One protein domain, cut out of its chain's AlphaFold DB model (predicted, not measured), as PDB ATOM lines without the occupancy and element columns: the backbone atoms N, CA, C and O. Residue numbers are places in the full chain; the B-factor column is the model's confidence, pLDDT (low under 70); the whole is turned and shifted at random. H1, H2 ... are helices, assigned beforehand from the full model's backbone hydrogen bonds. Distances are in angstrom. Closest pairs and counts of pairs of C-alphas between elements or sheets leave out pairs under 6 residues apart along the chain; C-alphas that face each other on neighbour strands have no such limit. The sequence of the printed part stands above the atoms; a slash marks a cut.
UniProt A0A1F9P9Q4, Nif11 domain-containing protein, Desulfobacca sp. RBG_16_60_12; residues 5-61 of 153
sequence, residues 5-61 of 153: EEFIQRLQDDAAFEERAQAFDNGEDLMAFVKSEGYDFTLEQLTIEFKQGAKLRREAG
ATOM      1  N   GLU A   5      48.192  81.718 -14.715       86.00
ATOM      2  CA  GLU A   5      47.870  80.405 -14.141       86.00
ATOM      3  C   GLU A   5      47.440  80.530 -12.675       86.00
ATOM      4  O   GLU A   5      46.406  79.988 -12.291       86.00
ATOM      5  N   GLU A   6      48.165  81.320 -11.874       89.12
ATOM      6  CA  GLU A   6      47.814  81.576 -10.470       89.12
ATOM      7  C   GLU A   6      46.466  82.296 -10.334       89.12
ATOM      8  O   GLU A   6      45.747  82.107  -9.352       89.12
ATOM      9  N   PHE A   7      46.107  83.137 -11.308       88.75
ATOM     10  CA  PHE A   7      44.805  83.797 -11.348       88.75
ATOM     11  C   PHE A   7      43.677  82.812 -11.651       88.75
ATOM     12  O   PHE A   7      42.674  82.801 -10.941       88.75
ATOM     13  N   ILE A   8      43.848  81.964 -12.671       87.31
ATOM     14  CA  ILE A   8      42.859  80.946 -13.056       87.31
ATOM     15  C   ILE A   8      42.679  79.920 -11.934       87.31
ATOM     16  O   ILE A   8      41.552  79.533 -11.633       87.31
ATOM     17  N   GLN A   9      43.769  79.507 -11.290       88.12
ATOM     18  CA  GLN A   9      43.716  78.574 -10.171       88.12
ATOM     19  C   GLN A   9      42.972  79.182  -8.977       88.12
ATOM     20  O   GLN A   9      42.055  78.568  -8.442       88.12
ATOM     21  N   ARG A  10      43.268  80.438  -8.629       87.62
ATOM     22  CA  ARG A  10      42.552  81.142  -7.558       87.62
ATOM     23  C   ARG A  10      41.072  81.358  -7.874       87.62
ATOM     24  O   ARG A  10      40.255  81.275  -6.970       87.62
ATOM     25  N   LEU A  11      40.725  81.596  -9.137       87.00
ATOM     26  CA  LEU A  11      39.337  81.638  -9.608       87.00
ATOM     27  C   LEU A  11      38.586  80.323  -9.365       87.00
ATOM     28  O   LEU A  11      37.390  80.358  -9.117       87.00
ATOM     29  N   GLN A  12      39.268  79.178  -9.443       84.38
ATOM     30  CA  GLN A  12      38.668  77.863  -9.197       84.38
ATOM     31  C   GLN A  12      38.623  77.505  -7.705       84.38
ATOM     32  O   GLN A  12      37.695  76.828  -7.266       84.38
ATOM     33  N   ASP A  13      39.617  77.956  -6.939       89.00
ATOM     34  CA  ASP A  13      39.762  77.631  -5.519       89.00
ATOM     35  C   ASP A  13      38.962  78.577  -4.600       89.00
ATOM     36  O   ASP A  13      38.560  78.181  -3.503       89.00
ATOM     37  N   ASP A  14      38.722  79.824  -5.022       90.00
ATOM     38  CA  ASP A  14      38.068  80.870  -4.229       90.00
ATOM     39  C   ASP A  14      36.806  81.405  -4.929       90.00
ATOM     40  O   ASP A  14      36.848  82.315  -5.759       90.00
ATOM     41  N   ALA A  15      35.650  80.872  -4.528       87.06
ATOM     42  CA  ALA A  15      34.347  81.285  -5.054       87.06
ATOM     43  C   ALA A  15      34.027  82.769  -4.791       87.06
ATOM     44  O   ALA A  15      33.349  83.409  -5.592       87.06
ATOM     45  N   ALA A  16      34.531  83.354  -3.696       88.81
ATOM     46  CA  ALA A  16      34.323  84.777  -3.424       88.81
ATOM     47  C   ALA A  16      35.172  85.651  -4.359       88.81
ATOM     48  O   ALA A  16      34.786  86.772  -4.701       88.81
ATOM     49  N   PHE A  17      36.334  85.148  -4.775       87.06
ATOM     50  CA  PHE A  17      37.152  85.776  -5.804       87.06
ATOM     51  C   PHE A  17      36.498  85.665  -7.186       87.06
ATOM     52  O   PHE A  17      36.493  86.647  -7.928       87.06
ATOM     53  N   GLU A  18      35.885  84.522  -7.502       86.88
ATOM     54  CA  GLU A  18      35.103  84.333  -8.727       86.88
ATOM     55  C   GLU A  18      33.923  85.304  -8.821       86.88
ATOM     56  O   GLU A  18      33.804  86.010  -9.822       86.88
ATOM     57  N   GLU A  19      33.099  85.417  -7.775       86.19
ATOM     58  CA  GLU A  19      31.976  86.364  -7.764       86.19
ATOM     59  C   GLU A  19      32.446  87.810  -7.953       86.19
ATOM     60  O   GLU A  19      31.820  88.579  -8.680       86.19
ATOM     61  N   ARG A  20      33.580  88.190  -7.348       84.69
ATOM     62  CA  ARG A  20      34.161  89.527  -7.542       84.69
ATOM     63  C   ARG A  20      34.652  89.740  -8.966       84.69
ATOM     64  O   ARG A  20      34.444  90.820  -9.502       84.69
ATOM     65  N   ALA A  21      35.290  88.742  -9.571       84.81
ATOM     66  CA  ALA A  21      35.749  88.826 -10.952       84.81
ATOM     67  C   ALA A  21      34.569  88.887 -11.942       84.81
ATOM     68  O   ALA A  21      34.642  89.622 -12.923       84.81
ATOM     69  N   GLN A  22      33.479  88.162 -11.668       82.69
ATOM     70  CA  GLN A  22      32.250  88.178 -12.470       82.69
ATOM     71  C   GLN A  22      31.392  89.430 -12.249       82.69
ATOM     72  O   GLN A  22      30.593  89.772 -13.114       82.69
ATOM     73  N   ALA A  23      31.559  90.133 -11.124       86.25
ATOM     74  CA  ALA A  23      30.854  91.387 -10.854       86.25
ATOM     75  C   ALA A  23      31.288  92.540 -11.778       86.25
ATOM     76  O   ALA A  23      30.626  93.578 -11.810       86.25
ATOM     77  N   PHE A  24      32.395  92.384 -12.509       85.25
ATOM     78  CA  PHE A  24      32.836  93.359 -13.498       85.25
ATOM     79  C   PHE A  24      32.183  93.079 -14.856       85.25
ATOM     80  O   PHE A  24      32.553  92.137 -15.555       85.25
ATOM     81  N   ASP A  25      31.256  93.950 -15.263       78.44
ATOM     82  CA  ASP A  25      30.603  93.886 -16.582       78.44
ATOM     83  C   ASP A  25      31.549  94.281 -17.735       78.44
ATOM     84  O   ASP A  25      31.332  93.909 -18.890       78.44
ATOM     85  N   ASN A  26      32.621  95.023 -17.428       82.62
ATOM     86  CA  ASN A  26      33.601  95.508 -18.395       82.62
ATOM     87  C   ASN A  26      34.969  94.848 -18.196       82.62
ATOM     88  O   ASN A  26      35.520  94.807 -17.094       82.62
ATOM     89  N   GLY A  27      35.581  94.426 -19.305       82.00
ATOM     90  CA  GLY A  27      36.923  93.836 -19.295       82.00
ATOM     91  C   GLY A  27      38.021  94.793 -18.815       82.00
ATOM     92  O   GLY A  27      39.018  94.337 -18.267       82.00
ATOM     93  N   GLU A  28      37.852  96.109 -18.969       85.50
ATOM     94  CA  GLU A  28      38.821  97.105 -18.484       85.50
ATOM     95  C   GLU A  28      38.841  97.203 -16.951       85.50
ATOM     96  O   GLU A  28      39.922  97.234 -16.360       85.50
ATOM     97  N   ASP A  29      37.668  97.162 -16.310       87.38
ATOM     98  CA  ASP A  29      37.537  97.197 -14.848       87.38
ATOM     99  C   ASP A  29      38.105  95.920 -14.215       87.38
ATOM    100  O   ASP A  29      38.857  95.982 -13.237       87.38
ATOM    101  N   LEU A  30      37.852  94.767 -14.847       87.88
ATOM    102  CA  LEU A  30      38.488  93.504 -14.478       87.88
ATOM    103  C   LEU A  30      40.017  93.609 -14.566       87.88
ATOM    104  O   LEU A  30      40.717  93.202 -13.642       87.88
ATOM    105  N   MET A  31      40.561  94.189 -15.641       89.06
ATOM    106  CA  MET A  31      42.013  94.341 -15.781       89.06
ATOM    107  C   MET A  31      42.619  95.315 -14.768       89.06
ATOM    108  O   MET A  31      43.758  95.112 -14.339       89.06
ATOM    109  N   ALA A  32      41.888  96.355 -14.367       88.94
ATOM    110  CA  ALA A  32      42.318  97.255 -13.301       88.94
ATOM    111  C   ALA A  32      42.384  96.530 -11.946       88.94
ATOM    112  O   ALA A  32      43.366  96.684 -11.217       88.94
ATOM    113  N   PHE A  33      41.393  95.686 -11.646       88.56
ATOM    114  CA  PHE A  33      41.384  94.827 -10.458       88.56
ATOM    115  C   PHE A  33      42.515  93.786 -10.471       88.56
ATOM    116  O   PHE A  33      43.244  93.621  -9.496       88.56
ATOM    117  N   VAL A  34      42.721  93.117 -11.601       89.44
ATOM    118  CA  VAL A  34      43.806  92.140 -11.787       89.44
ATOM    119  C   VAL A  34      45.173  92.790 -11.534       89.44
ATOM    120  O   VAL A  34      46.002  92.243 -10.801       89.44
ATOM    121  N   LYS A  35      45.390  94.002 -12.061       89.44
ATOM    122  CA  LYS A  35      46.617  94.773 -11.814       89.44
ATOM    123  C   LYS A  35      46.765  95.197 -10.353       89.44
ATOM    124  O   LYS A  35      47.882  95.160  -9.840       89.44
ATOM    125  N   SER A  36      45.679  95.579  -9.675       87.56
ATOM    126  CA  SER A  36      45.735  95.967  -8.257       87.56
ATOM    127  C   SER A  36      46.042  94.782  -7.335       87.56
ATOM    128  O   SER A  36      46.731  94.950  -6.330       87.56
ATOM    129  N   GLU A  37      45.639  93.572  -7.720       87.12
ATOM    130  CA  GLU A  37      46.027  92.321  -7.058       87.12
ATOM    131  C   GLU A  37      47.474  91.877  -7.360       87.12
ATOM    132  O   GLU A  37      47.967  90.920  -6.750       87.12
ATOM    133  N   GLY A  38      48.184  92.564  -8.262       89.19
ATOM    134  CA  GLY A  38      49.589  92.301  -8.593       89.19
ATOM    135  C   GLY A  38      49.809  91.222  -9.658       89.19
ATOM    136  O   GLY A  38      50.900  90.638  -9.727       89.19
ATOM    137  N   TYR A  39      48.784  90.940 -10.461       90.19
ATOM    138  CA  TYR A  39      48.887  90.072 -11.629       90.19
ATOM    139  C   TYR A  39      49.342  90.859 -12.863       90.19
ATOM    140  O   TYR A  39      48.908  91.990 -13.089       90.19
ATOM    141  N   ASP A  40      50.200  90.232 -13.669       86.56
ATOM    142  CA  ASP A  40      50.803  90.838 -14.860       86.56
ATOM    143  C   ASP A  40      50.469  90.014 -16.111       86.56
ATOM    144  O   ASP A  40      51.279  89.251 -16.631       86.56
ATOM    145  N   PHE A  41      49.215  90.109 -16.550       88.56
ATOM    146  CA  PHE A  41      48.746  89.539 -17.814       88.56
ATOM    147  C   PHE A  41      47.764  90.495 -18.489       88.56
ATOM    148  O   PHE A  41      47.327  91.485 -17.898       88.56
ATOM    149  N   THR A  42      47.419  90.227 -19.749       88.06
ATOM    150  CA  THR A  42      46.426  91.017 -20.494       88.06
ATOM    151  C   THR A  42      45.092  90.285 -20.597       88.06
ATOM    152  O   THR A  42      45.030  89.057 -20.546       88.06
ATOM    153  N   LEU A  43      44.009  91.037 -20.819       85.62
ATOM    154  CA  LEU A  43      42.684  90.460 -21.070       85.62
ATOM    155  C   LEU A  43      42.705  89.484 -22.257       85.62
ATOM    156  O   LEU A  43      41.989  88.483 -22.272       85.62
ATOM    157  N   GLU A  44      43.550  89.763 -23.250       86.62
ATOM    158  CA  GLU A  44      43.750  88.893 -24.402       86.62
ATOM    159  C   GLU A  44      44.370  87.552 -23.992       86.62
ATOM    160  O   GLU A  44      43.842  86.511 -24.377       86.62
ATOM    161  N   GLN A  45      45.410  87.559 -23.150       86.69
ATOM    162  CA  GLN A  45      46.014  86.331 -22.616       86.69
ATOM    163  C   GLN A  45      44.997  85.512 -21.808       86.69
ATOM    164  O   GLN A  45      44.873  84.309 -22.032       86.69
ATOM    165  N   LEU A  46      44.196  86.171 -20.961       85.69
ATOM    166  CA  LEU A  46      43.104  85.534 -20.216       85.69
ATOM    167  C   LEU A  46      42.080  84.881 -21.159       85.69
ATOM    168  O   LEU A  46      41.701  83.725 -20.990       85.69
ATOM    169  N   THR A  47      41.656  85.605 -22.194       82.75
ATOM    170  CA  THR A  47      40.677  85.113 -23.173       82.75
ATOM    171  C   THR A  47      41.225  83.944 -23.991       82.75
ATOM    172  O   THR A  47      40.485  83.013 -24.320       82.75
ATOM    173  N   ILE A  48      42.510  83.989 -24.350       85.25
ATOM    174  CA  ILE A  48      43.191  82.906 -25.061       85.25
ATOM    175  C   ILE A  48      43.219  81.649 -24.189       85.25
ATOM    176  O   ILE A  48      42.829  80.593 -24.685       85.25
ATOM    177  N   GLU A  49      43.586  81.761 -22.911       83.38
ATOM    178  CA  GLU A  49      43.582  80.629 -21.977       83.38
ATOM    179  C   GLU A  49      42.190  80.019 -21.815       83.38
ATOM    180  O   GLU A  49      42.011  78.819 -22.008       83.38
ATOM    181  N   PHE A  50      41.152  80.830 -21.595       76.88
ATOM    182  CA  PHE A  50      39.787  80.298 -21.519       76.88
ATOM    183  C   PHE A  50      39.329  79.642 -22.826       76.88
ATOM    184  O   PHE A  50      38.632  78.629 -22.790       76.88
ATOM    185  N   LYS A  51      39.729  80.162 -23.995       77.75
ATOM    186  CA  LYS A  51      39.438  79.521 -25.289       77.75
ATOM    187  C   LYS A  51      40.176  78.193 -25.453       77.75
ATOM    188  O   LYS A  51      39.595  77.257 -26.005       77.75
ATOM    189  N   GLN A  52      41.426  78.104 -25.003       72.94
ATOM    190  CA  GLN A  52      42.225  76.879 -25.053       72.94
ATOM    191  C   GLN A  52      41.710  75.837 -24.056       72.94
ATOM    192  O   GLN A  52      41.444  74.702 -24.453       72.94
ATOM    193  N   GLY A  53      41.443  76.239 -22.815       62.66
ATOM    194  CA  GLY A  53      40.813  75.413 -21.789       62.66
ATOM    195  C   GLY A  53      39.414  74.940 -22.187       62.66
ATOM    196  O   GLY A  53      39.087  73.772 -21.995       62.66
ATOM    197  N   ALA A  54      38.599  75.788 -22.826       58.88
ATOM    198  CA  ALA A  54      37.299  75.388 -23.369       58.88
ATOM    199  C   ALA A  54      37.434  74.396 -24.532       58.88
ATOM    200  O   ALA A  54      36.620  73.481 -24.636       58.88
ATOM    201  N   LYS A  55      38.457  74.537 -25.388       54.97
ATOM    202  CA  LYS A  55      38.774  73.558 -26.443       54.97
ATOM    203  C   LYS A  55      39.164  72.203 -25.850       54.97
ATOM    204  O   LYS A  55      38.585  71.195 -26.242       54.97
ATOM    205  N   LEU A  56      40.053  72.204 -24.858       48.12
ATOM    206  CA  LEU A  56      40.490  71.005 -24.138       48.12
ATOM    207  C   LEU A  56      39.348  70.347 -23.358       48.12
ATOM    208  O   LEU A  56      39.223  69.130 -23.392       48.12
ATOM    209  N   ARG A  57      38.456  71.117 -22.720       48.31
ATOM    210  CA  ARG A  57      37.247  70.571 -22.077       48.31
ATOM    211  C   ARG A  57      36.233  70.025 -23.076       48.31
ATOM    212  O   ARG A  57      35.504  69.104 -22.729       48.31
ATOM    213  N   ARG A  58      36.157  70.570 -24.293       48.19
ATOM    214  CA  ARG A  58      35.273  70.046 -25.349       48.19
ATOM    215  C   ARG A  58      35.788  68.727 -25.917       48.19
ATOM    216  O   ARG A  58      34.975  67.854 -26.183       48.19
ATOM    217  N   GLU A  59      37.105  68.578 -26.055       47.78
ATOM    218  CA  GLU A  59      37.731  67.311 -26.463       47.78
ATOM    219  C   GLU A  59      37.752  66.282 -25.322       47.78
ATOM    220  O   GLU A  59      37.457  65.113 -25.544       47.78
ATOM    221  N   ALA A  60      37.987  66.703 -24.075       44.00
ATOM    222  CA  ALA A  60      37.866  65.836 -22.896       44.00
ATOM    223  C   ALA A  60      36.400  65.522 -22.522       44.00
ATOM    224  O   ALA A  60      36.127  64.587 -21.771       44.00
ATOM    225  N   GLY A  61      35.449  66.288 -23.063       43.50
ATOM    226  CA  GLY A  61      34.008  66.139 -22.867       43.50
ATOM    227  C   GLY A  61      33.388  64.941 -23.588       43.50
ATOM    228  O   GLY A  61      32.218  64.651 -23.356       43.50
TER     229      GLY A  61
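Overview. This is residues 5 to 61 of the 153 residues of the protein "Nif11 domain-containing protein" of Desulfobacca sp. RBG_16_60_12 (UniProt A0A1F9P9Q4). One long helix, H4, begins at a small body of three short helices, H1, H2 and H3, and its residues 51 to 61 stick out from that body as an arm. H1 and H2 meet at a corner, and each helix turns steeply from the one before it. The printed part has 57 residues with four named helices, H1 H2 H3 H4 along the chain, and no named strand; the class is all helix. It is only just compact, close to loose, with a radius of gyration of the C-alphas of 11.9 A, and only just elongated, spanning 34 by 23 by 21 A.

Along the chain. H4, residues 43 to 61, is 25.9 A long from C-alpha 43 at (42.684, 90.460, -21.070) to C-alpha 61 at (34.008, 66.139, -22.867). H3, residues 27 to 36, is 14.3 A long. H1, residues 5 to 13, measures 12.2 A and begins with C-alpha 5 at (47.870, 80.405, -14.141). H2, residues 15 to 22, measures 10.3 A.

Arrangement. H4 and H3 are close but not clearly touching, about perpendicular at 76 degrees; their closest C-alphas, of Leu 43 and Met 31, are 6.6 A apart. H4 and H1 are near each other, with 6 pairs of C-alphas within 10 A. H3 and H2 are close but not clearly touching, the closest C-alphas, of Leu 30 and Ala 21, 6.5 A apart, at a steep tilt of 48 degrees, opposite ways. H1 and H2 touch only at the corner by their link, with the C-alphas of Leu 11 and Glu 18 closest at 5.1 A; their steep tilt is 61 degrees, opposite ways. H2 and H4 are apart; H1 and H3 are only just apart, closest at 8.4 A. In H1, H2, H3 and H4 every O i to N i+4 pair is within hydrogen-bond range.

Size, cuts and confidence. The C-alphas of Ser 36 and Gly 61, the two farthest apart, are 35.2 A from each other. Without residues 51 to 61, which stand free, the body spans 22 by 20 by 19 A. The printed part has no cut and no long link. The mean pLDDT of the printed part is 80.4; residues 53 to 61 are under 70.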